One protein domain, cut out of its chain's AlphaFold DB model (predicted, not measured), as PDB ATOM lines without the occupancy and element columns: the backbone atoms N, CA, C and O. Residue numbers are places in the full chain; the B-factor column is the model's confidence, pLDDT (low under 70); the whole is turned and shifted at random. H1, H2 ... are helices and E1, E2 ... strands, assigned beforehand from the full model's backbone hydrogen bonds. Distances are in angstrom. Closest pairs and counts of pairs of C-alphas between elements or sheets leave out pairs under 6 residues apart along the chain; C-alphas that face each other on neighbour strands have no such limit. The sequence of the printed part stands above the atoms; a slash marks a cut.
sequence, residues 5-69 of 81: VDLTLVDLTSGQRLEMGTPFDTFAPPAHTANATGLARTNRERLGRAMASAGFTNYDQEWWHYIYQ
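Overview. This is residues 5 to 69 of the 81 residues of an uncharacterized protein of Gemmatimonadales bacterium (UniProt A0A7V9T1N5). With little regular structure, a long looping stretch, residues 5 to 37, leads to one helix, H1, whose residues 47 to 52 pack on a small hairpin of two antiparallel strands, E1 and E2; residues 11 to 16 stick out. The 65 printed residues run H1, E1, E2, a mixed class with only 23 residues in named elements. The whole is compact, with a radius of gyration of the C-alphas of 11.2 A and spans of 33 by 26 by 18 A.

Arrangement. Residues 5 to 6 pair antiparallel with residues 65 to 66 of E2, residues 65 to 68. H1, residues 38 to 53, has every O i to N i+4 pair within hydrogen-bond range. Its closest C-alphas to E1, residues 56 to 58, are those of Gly 48 and Asn 58, 6.8 A apart. In the hairpin E1 and E2, N 57 and O 67 are 2.8 A apart, within hydrogen-bond range.

Along the chain. H1 begins at C-alpha 38 (124.993, -2.425, 17.124) and is 23.0 A long. E1 measures 6.7 A. E2, 10.5 A, ends at C-alpha 68 (100.272, 7.313, 8.614).

Size, cuts and confidence. The C-alphas farthest apart, Ser 14 and Gln 69, are 33.2 A apart. The printed part has no cut, and no printed residue is under 70 in pLDDT.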
ATOM      1  N   VAL A   5     105.787  12.035   9.659       98.38
ATOM      2  CA  VAL A   5     106.522  12.556  10.808       98.38
ATOM      3  C   VAL A   5     107.964  12.075  10.766       98.38
ATOM      4  O   VAL A   5     108.227  10.916  10.441       98.38
ATOM      5  N   ASP A   6     108.863  12.965  11.177       98.62
ATOM      6  CA  ASP A   6     110.276  12.677  11.393       98.62
ATOM      7  C   ASP A   6     110.574  12.763  12.888       98.62
ATOM      8  O   ASP A   6     110.290  13.775  13.536       98.62
ATOM      9  N   LEU A   7     111.106  11.688  13.472       98.75
ATOM     10  CA  LEU A   7     111.306  11.613  14.918       98.75
ATOM     11  C   LEU A   7     112.449  10.684  15.341       98.75
ATOM     12  O   LEU A   7     112.947   9.857  14.584       98.75
ATOM     13  N   THR A   8     112.850  10.824  16.605       98.69
ATOM     14  CA  THR A   8     113.839   9.971  17.271       98.69
ATOM     15  C   THR A   8     113.362   9.592  18.672       98.69
ATOM     16  O   THR A   8     112.347  10.089  19.157       98.69
ATOM     17  N   LEU A   9     114.108   8.715  19.336       98.56
ATOM     18  CA  LEU A   9     113.891   8.353  20.731       98.56
ATOM     19  C   LEU A   9     114.765   9.211  21.646       98.56
ATOM     20  O   LEU A   9     115.918   9.510  21.331       98.56
ATOM     21  N   VAL A  10     114.227   9.538  22.815       98.44
ATOM     22  CA  VAL A  10     114.966  10.158  23.916       98.44
ATOM     23  C   VAL A  10     114.900   9.263  25.146       98.44
ATOM     24  O   VAL A  10     113.887   8.608  25.399       98.44
ATOM     25  N   ASP A  11     115.987   9.223  25.905       98.00
ATOM     26  CA  ASP A  11     115.973   8.667  27.249       98.00
ATOM     27  C   ASP A  11     115.275   9.650  28.198       98.00
ATOM     28  O   ASP A  11     115.642  10.820  28.278       98.00
ATOM     29  N   LEU A  12     114.261   9.178  28.923       97.50
ATOM     30  CA  LEU A  12     113.430  10.042  29.767       97.50
ATOM     31  C   LEU A  12     114.138  10.507  31.043       97.50
ATOM     32  O   LEU A  12     113.729  11.506  31.627       97.50
ATOM     33  N   THR A  13     115.184   9.803  31.480       98.19
ATOM     34  CA  THR A  13     115.913  10.157  32.706       98.19
ATOM     35  C   THR A  13     116.925  11.265  32.433       98.19
ATOM     36  O   THR A  13     117.014  12.238  33.173       98.19
ATOM     37  N   SER A  14     117.691  11.119  31.354       97.88
ATOM     38  CA  SER A  14     118.773  12.028  30.966       97.88
ATOM     39  C   SER A  14     118.343  13.111  29.972       97.88
ATOM     40  O   SER A  14     119.090  14.065  29.740       97.88
ATOM     41  N   GLY A  15     117.179  12.955  29.336       97.75
ATOM     42  CA  GLY A  15     116.703  13.815  28.250       97.75
ATOM     43  C   GLY A  15     117.524  13.701  26.962       97.75
ATOM     44  O   GLY A  15     117.306  14.469  26.025       97.75
ATOM     45  N   GLN A  16     118.487  12.776  26.897       98.12
ATOM     46  CA  GLN A  16     119.389  12.653  25.758       98.12
ATOM     47  C   GLN A  16     118.751  11.853  24.629       98.12
ATOM     48  O   GLN A  16     118.047  10.867  24.853       98.12
ATOM     49  N   ARG A  17     119.035  12.259  23.389       98.00
ATOM     50  CA  ARG A  17     118.658  11.488  22.200       98.00
ATOM     51  C   ARG A  17     119.427  10.175  22.179       98.00
ATOM     52  O   ARG A  17     120.625  10.152  22.456       98.00
ATOM     53  N   LEU A  18     118.744   9.097  21.814       98.38
ATOM     54  CA  LEU A  18     119.401   7.815  21.605       98.38
ATOM     55  C   LEU A  18     120.208   7.837  20.304       98.38
ATOM     56  O   LEU A  18     119.844   8.506  19.335       98.38
ATOM     57  N   GLU A  19     121.307   7.086  20.279       98.12
ATOM     58  CA  GLU A  19     122.121   6.913  19.080       98.12
ATOM     59  C   GLU A  19     121.329   6.173  17.996       98.12
ATOM     60  O   GLU A  19     120.815   5.077  18.231       98.12
ATOM     61  N   MET A  20     121.277   6.761  16.800       98.62
ATOM     62  CA  MET A  20     120.568   6.208  15.641       98.62
ATOM     63  C   MET A  20     121.500   5.901  14.461       98.62
ATOM     64  O   MET A  20     121.032   5.583  13.372       98.62
ATOM     65  N   GLY A  21     122.820   5.978  14.654       98.31
ATOM     66  CA  GLY A  21     123.844   5.654  13.650       98.31
ATOM     67  C   GLY A  21     124.111   6.754  12.617       98.31
ATOM     68  O   GLY A  21     125.232   6.869  12.134       98.31
ATOM     69  N   THR A  22     123.126   7.603  12.320       98.56
ATOM     70  CA  THR A  22     123.305   8.842  11.550       98.56
ATOM     71  C   THR A  22     122.480   9.966  12.177       98.56
ATOM     72  O   THR A  22     121.499   9.681  12.872       98.56
ATOM     73  N   PRO A  23     122.820  11.240  11.924       98.19
ATOM     74  CA  PRO A  23     121.892  12.350  12.122       98.19
ATOM     75  C   PRO A  23     120.631  12.213  11.251       98.19
ATOM     76  O   PRO A  23     120.599  11.411  10.310       98.19
ATOM     77  N   PHE A  24     119.623  13.040  11.550       97.94
ATOM     78  CA  PHE A  24     118.541  13.351  10.608       97.94
ATOM     79  C   PHE A  24     119.108  13.914   9.296       97.94
ATOM     80  O   PHE A  24     120.244  14.397   9.271       97.94
ATOM     81  N   ASP A  25     118.326  13.833   8.222       98.00
ATOM     82  CA  ASP A  25     118.640  14.371   6.888       98.00
ATOM     83  C   ASP A  25     119.964  13.865   6.295       98.00
ATOM     84  O   ASP A  25     120.604  14.492   5.450       98.00
ATOM     85  N   THR A  26     120.401  12.686   6.734       98.44
ATOM     86  CA  THR A  26     121.511  11.981   6.098       98.44
ATOM     87  C   THR A  26     120.994  11.234   4.872       98.44
ATOM     88  O   THR A  26     120.507  10.117   4.986       98.44
ATOM     89  N   PHE A  27     121.136  11.810   3.681       97.38
ATOM     90  CA  PHE A  27     120.686  11.192   2.425       97.38
ATOM     91  C   PHE A  27     121.719  10.210   1.853       97.38
ATOM     92  O   PHE A  27     122.270  10.406   0.769       97.38
ATOM     93  N   ALA A  28     122.043   9.169   2.622       98.12
ATOM     94  CA  ALA A  28     123.034   8.164   2.247       98.12
ATOM     95  C   ALA A  28     122.658   6.767   2.775       98.12
ATOM     96  O   ALA A  28     121.966   6.670   3.790       98.12
ATOM     97  N   PRO A  29     123.185   5.674   2.182       98.56
ATOM     98  CA  PRO A  29     122.866   4.303   2.590       98.56
ATOM     99  C   PRO A  29     122.934   3.995   4.097       98.56
ATOM    100  O   PRO A  29     122.115   3.200   4.555       98.56
ATOM    101  N   PRO A  30     123.829   4.592   4.913       98.44
ATOM    102  CA  PRO A  30     123.814   4.387   6.366       98.44
ATOM    103  C   PRO A  30     122.518   4.837   7.074       98.44
ATOM    104  O   PRO A  30     122.208   4.361   8.170       98.44
ATOM    105  N   ALA A  31     121.744   5.740   6.469       98.62
ATOM    106  CA  ALA A  31     120.457   6.185   6.994       98.62
ATOM    107  C   ALA A  31     119.303   5.222   6.688       98.62
ATOM    108  O   ALA A  31     118.302   5.253   7.403       98.62
ATOM    109  N   HIS A  32     119.465   4.317   5.713       98.69
ATOM    110  CA  HIS A  32     118.443   3.319   5.410       98.69
ATOM    111  C   HIS A  32     118.180   2.473   6.654       98.69
ATOM    112  O   HIS A  32     119.119   2.023   7.322       98.69
ATOM    113  N   THR A  33     116.911   2.240   6.973       98.25
ATOM    114  CA  THR A  33     116.467   1.683   8.255       98.25
ATOM    115  C   THR A  33     117.187   0.387   8.609       98.25
ATOM    116  O   THR A  33     117.683   0.248   9.729       98.25
ATOM    117  N   ALA A  34     117.323  -0.521   7.640       98.12
ATOM    118  CA  ALA A  34     117.935  -1.834   7.826       98.12
ATOM    119  C   ALA A  34     119.478  -1.825   7.887       98.12
ATOM    120  O   ALA A  34     120.068  -2.825   8.290       98.12
ATOM    121  N   ASN A  35     120.140  -0.723   7.516       98.50
ATOM    122  CA  ASN A  35     121.600  -0.673   7.360       98.50
ATOM    123  C   ASN A  35     122.360  -0.333   8.655       98.50
ATOM    124  O   ASN A  35     123.592  -0.310   8.657       98.50
ATOM    125  N   ALA A  36     121.663  -0.075   9.766       98.06
ATOM    126  CA  ALA A  36     122.307   0.145  11.058       98.06
ATOM    127  C   ALA A  36     122.840  -1.152  11.681       98.06
ATOM    128  O   ALA A  36     122.310  -2.246  11.484       98.06
ATOM    129  N   THR A  37     123.847  -1.005  12.538       97.81
ATOM    130  CA  THR A  37     124.422  -2.092  13.338       97.81
ATOM    131  C   THR A  37     124.477  -1.704  14.819       97.81
ATOM    132  O   THR A  37     124.181  -0.566  15.191       97.81
ATOM    133  N   GLY A  38     124.786  -2.668  15.693       98.19
ATOM    134  CA  GLY A  38     124.993  -2.425  17.124       98.19
ATOM    135  C   GLY A  38     123.803  -1.768  17.839       98.19
ATOM    136  O   GLY A  38     122.644  -2.164  17.671       98.19
ATOM    137  N   LEU A  39     124.104  -0.757  18.658       98.25
ATOM    138  CA  LEU A  39     123.109  -0.039  19.456       98.25
ATOM    139  C   LEU A  39     122.124   0.743  18.577       98.25
ATOM    140  O   LEU A  39     120.919   0.697  18.823       98.25
ATOM    141  N   ALA A  40     122.614   1.379  17.508       98.62
ATOM    142  CA  ALA A  40     121.782   2.106  16.555       98.62
ATOM    143  C   ALA A  40     120.698   1.213  15.941       98.62
ATOM    144  O   ALA A  40     119.536   1.611  15.879       98.62
ATOM    145  N   ARG A  41     121.040  -0.025  15.557       98.69
ATOM    146  CA  ARG A  41     120.055  -0.998  15.060       98.69
ATOM    147  C   ARG A  41     118.974  -1.282  16.098       98.69
ATOM    148  O   ARG A  41     117.791  -1.193  15.790       98.69
ATOM    149  N   THR A  42     119.381  -1.577  17.330       98.69
ATOM    150  CA  THR A  42     118.449  -1.865  18.434       98.69
ATOM    151  C   THR A  42     117.491  -0.693  18.680       98.69
ATOM    152  O   THR A  42     116.288  -0.896  18.865       98.69
ATOM    153  N   ASN A  43     118.002   0.540  18.632       98.81
ATOM    154  CA  ASN A  43     117.200   1.750  18.808       98.81
ATOM    155  C   ASN A  43     116.251   2.003  17.629       98.81
ATOM    156  O   ASN A  43     115.078   2.296  17.862       98.81
ATOM    157  N   ARG A  44     116.708   1.823  16.381       98.75
ATOM    158  CA  ARG A  44     115.856   1.925  15.182       98.75
ATOM    159  C   ARG A  44     114.744   0.880  15.193       98.75
ATOM    160  O   ARG A  44     113.595   1.215  14.933       98.75
ATOM    161  N   GLU A  45     115.040  -0.360  15.577       98.75
ATOM    162  CA  GLU A  45     114.023  -1.407  15.727       98.75
ATOM    163  C   GLU A  45     113.009  -1.071  16.835       98.75
ATOM    164  O   GLU A  45     111.815  -1.330  16.685       98.75
ATOM    165  N   ARG A  46     113.460  -0.479  17.950       98.69
ATOM    166  CA  ARG A  46     112.568  -0.011  19.022       98.69
ATOM    167  C   ARG A  46     111.638   1.098  18.531       98.69
ATOM    168  O   ARG A  46     110.442   1.023  18.807       98.69
ATOM    169  N   LEU A  47     112.173   2.084  17.809       98.81
ATOM    170  CA  LEU A  47     111.383   3.153  17.201       98.81
ATOM    171  C   LEU A  47     110.378   2.576  16.199       98.81
ATOM    172  O   LEU A  47     109.185   2.840  16.314       98.81
ATOM    173  N   GLY A  48     110.844   1.712  15.294       98.75
ATOM    174  CA  GLY A  48     110.014   1.075  14.277       98.75
ATOM    175  C   GLY A  48     108.849   0.291  14.876       98.75
ATOM    176  O   GLY A  48     107.714   0.463  14.442       98.75
ATOM    177  N   ARG A  49     109.086  -0.507  15.927       98.81
ATOM    178  CA  ARG A  49     108.010  -1.223  16.635       98.81
ATOM    179  C   ARG A  49     107.011  -0.276  17.296       98.81
ATOM    180  O   ARG A  49     105.812  -0.527  17.216       98.81
ATOM    181  N   ALA A  50     107.486   0.790  17.940       98.69
ATOM    182  CA  ALA A  50     106.609   1.768  18.579       98.69
ATOM    183  C   ALA A  50     105.718   2.471  17.543       98.69
ATOM    184  O   ALA A  50     104.498   2.499  17.698       98.69
ATOM    185  N   MET A  51     106.308   2.945  16.446       98.81
ATOM    186  CA  MET A  51     105.582   3.611  15.364       98.81
ATOM    187  C   MET A  51     104.607   2.667  14.651       98.81
ATOM    188  O   MET A  51     103.449   3.029  14.450       98.81
ATOM    189  N   ALA A  52     105.020   1.428  14.366       98.62
ATOM    190  CA  ALA A  52     104.141   0.411  13.789       98.62
ATOM    191  C   ALA A  52     102.946   0.094  14.698       98.62
ATOM    192  O   ALA A  52     101.818  -0.002  14.220       98.62
ATOM    193  N   SER A  53     103.158   0.001  16.017       98.56
ATOM    194  CA  SER A  53     102.061  -0.208  16.975       98.56
ATOM    195  C   SER A  53     101.060   0.954  17.022       98.56
ATOM    196  O   SER A  53      99.907   0.753  17.388       98.56
ATOM    197  N   ALA A  54     101.489   2.149  16.607       98.31
ATOM    198  CA  ALA A  54     100.657   3.340  16.478       98.31
ATOM    199  C   ALA A  54     100.058   3.520  15.064       98.31
ATOM    200  O   ALA A  54      99.442   4.546  14.793       98.31
ATOM    201  N   GLY A  55     100.227   2.546  14.160       98.19
ATOM    202  CA  GLY A  55      99.656   2.573  12.807       98.19
ATOM    203  C   GLY A  55     100.505   3.292  11.755       98.19
ATOM    204  O   GLY A  55     100.042   3.505  10.636       98.19
ATOM    205  N   PHE A  56     101.746   3.655  12.078       98.75
ATOM    206  CA  PHE A  56     102.661   4.268  11.122       98.75
ATOM    207  C   PHE A  56     103.498   3.224  10.377       98.75
ATOM    208  O   PHE A  56     103.872   2.188  10.921       98.75
ATOM    209  N   THR A  57     103.862   3.538   9.136       98.56
ATOM    210  CA  THR A  57     104.765   2.734   8.300       98.56
ATOM    211  C   THR A  57     106.079   3.478   8.102       98.56
ATOM    212  O   THR A  57     106.064   4.652   7.744       98.56
ATOM    213  N   ASN A  58     107.212   2.815   8.341       98.62
ATOM    214  CA  ASN A  58     108.531   3.399   8.095       98.62
ATOM    215  C   ASN A  58     108.835   3.482   6.591       98.62
ATOM    216  O   ASN A  58     108.496   2.564   5.845       98.62
ATOM    217  N   TYR A  59     109.525   4.544   6.178       98.50
ATOM    218  CA  TYR A  59     110.194   4.606   4.882       98.50
ATOM    219  C   TYR A  59     111.594   3.981   4.975       98.50
ATOM    220  O   TYR A  59     112.383   4.312   5.856       98.50
ATOM    221  N   ASP A  60     111.905   3.048   4.080       98.12
ATOM    222  CA  ASP A  60     113.075   2.171   4.183       98.12
ATOM    223  C   ASP A  60     114.420   2.897   4.031       98.12
ATOM    224  O   ASP A  60     115.426   2.438   4.578       98.12
ATOM    225  N   GLN A  61     114.448   4.030   3.325       98.56
ATOM    226  CA  GLN A  61     115.666   4.814   3.089       98.56
ATOM    227  C   GLN A  61     115.979   5.816   4.210       98.56
ATOM    228  O   GLN A  61     117.112   6.290   4.298       98.56
ATOM    229  N   GLU A  62     115.031   6.081   5.114       98.75
ATOM    230  CA  GLU A  62     115.162   7.085   6.172       98.75
ATOM    231  C   GLU A  62     114.641   6.531   7.504       98.75
ATOM    232  O   GLU A  62     113.436   6.447   7.749       98.75
ATOM    233  N   TRP A  63     115.552   6.168   8.415       98.75
ATOM    234  CA  TRP A  63     115.181   5.537   9.693       98.75
ATOM    235  C   TRP A  63     114.242   6.371  10.575       98.75
ATOM    236  O   TRP A  63     113.574   5.818  11.457       98.75
ATOM    237  N   TRP A  64     114.225   7.687  10.367       98.88
ATOM    238  CA  TRP A  64     113.427   8.640  11.126       98.88
ATOM    239  C   TRP A  64     112.044   8.906  10.528       98.88
ATOM    240  O   TRP A  64     111.210   9.449  11.250       98.88
ATOM    241  N   HIS A  65     111.804   8.535   9.264       98.81
ATOM    242  CA  HIS A  65     110.616   8.933   8.514       98.81
ATOM    243  C   HIS A  65     109.509   7.880   8.592       98.81
ATOM    244  O   HIS A  65     109.715   6.689   8.320       98.81
ATOM    245  N   TYR A  66     108.309   8.326   8.958       98.81
ATOM    246  CA  TYR A  66     107.145   7.467   9.140       98.81
ATOM    247  C   TYR A  66     105.886   8.113   8.576       98.81
ATOM    248  O   TYR A  66     105.639   9.295   8.790       98.81
ATOM    249  N   ILE A  67     105.049   7.313   7.918       98.38
ATOM    250  CA  ILE A  67     103.818   7.755   7.256       98.38
ATOM    251  C   ILE A  67     102.617   7.053   7.890       98.38
ATOM    252  O   ILE A  67     102.604   5.827   8.024       98.38
ATOM    253  N   TYR A  68     101.589   7.821   8.243       98.00
ATOM    254  CA  TYR A  68     100.272   7.313   8.614       98.00
ATOM    255  C   TYR A  68      99.364   7.284   7.380       98.00
ATOM    256  O   TYR A  68      99.283   8.258   6.632       98.00
ATOM    257  N   GLN A  69      98.677   6.169   7.141       94.56
ATOM    258  CA  GLN A  69      97.804   6.046   5.973       94.56
ATOM    259  C   GLN A  69      96.471   6.754   6.231       94.56
ATOM    260  O   GLN A  69      95.727   6.392   7.141       94.56
TER     261      GLN A  69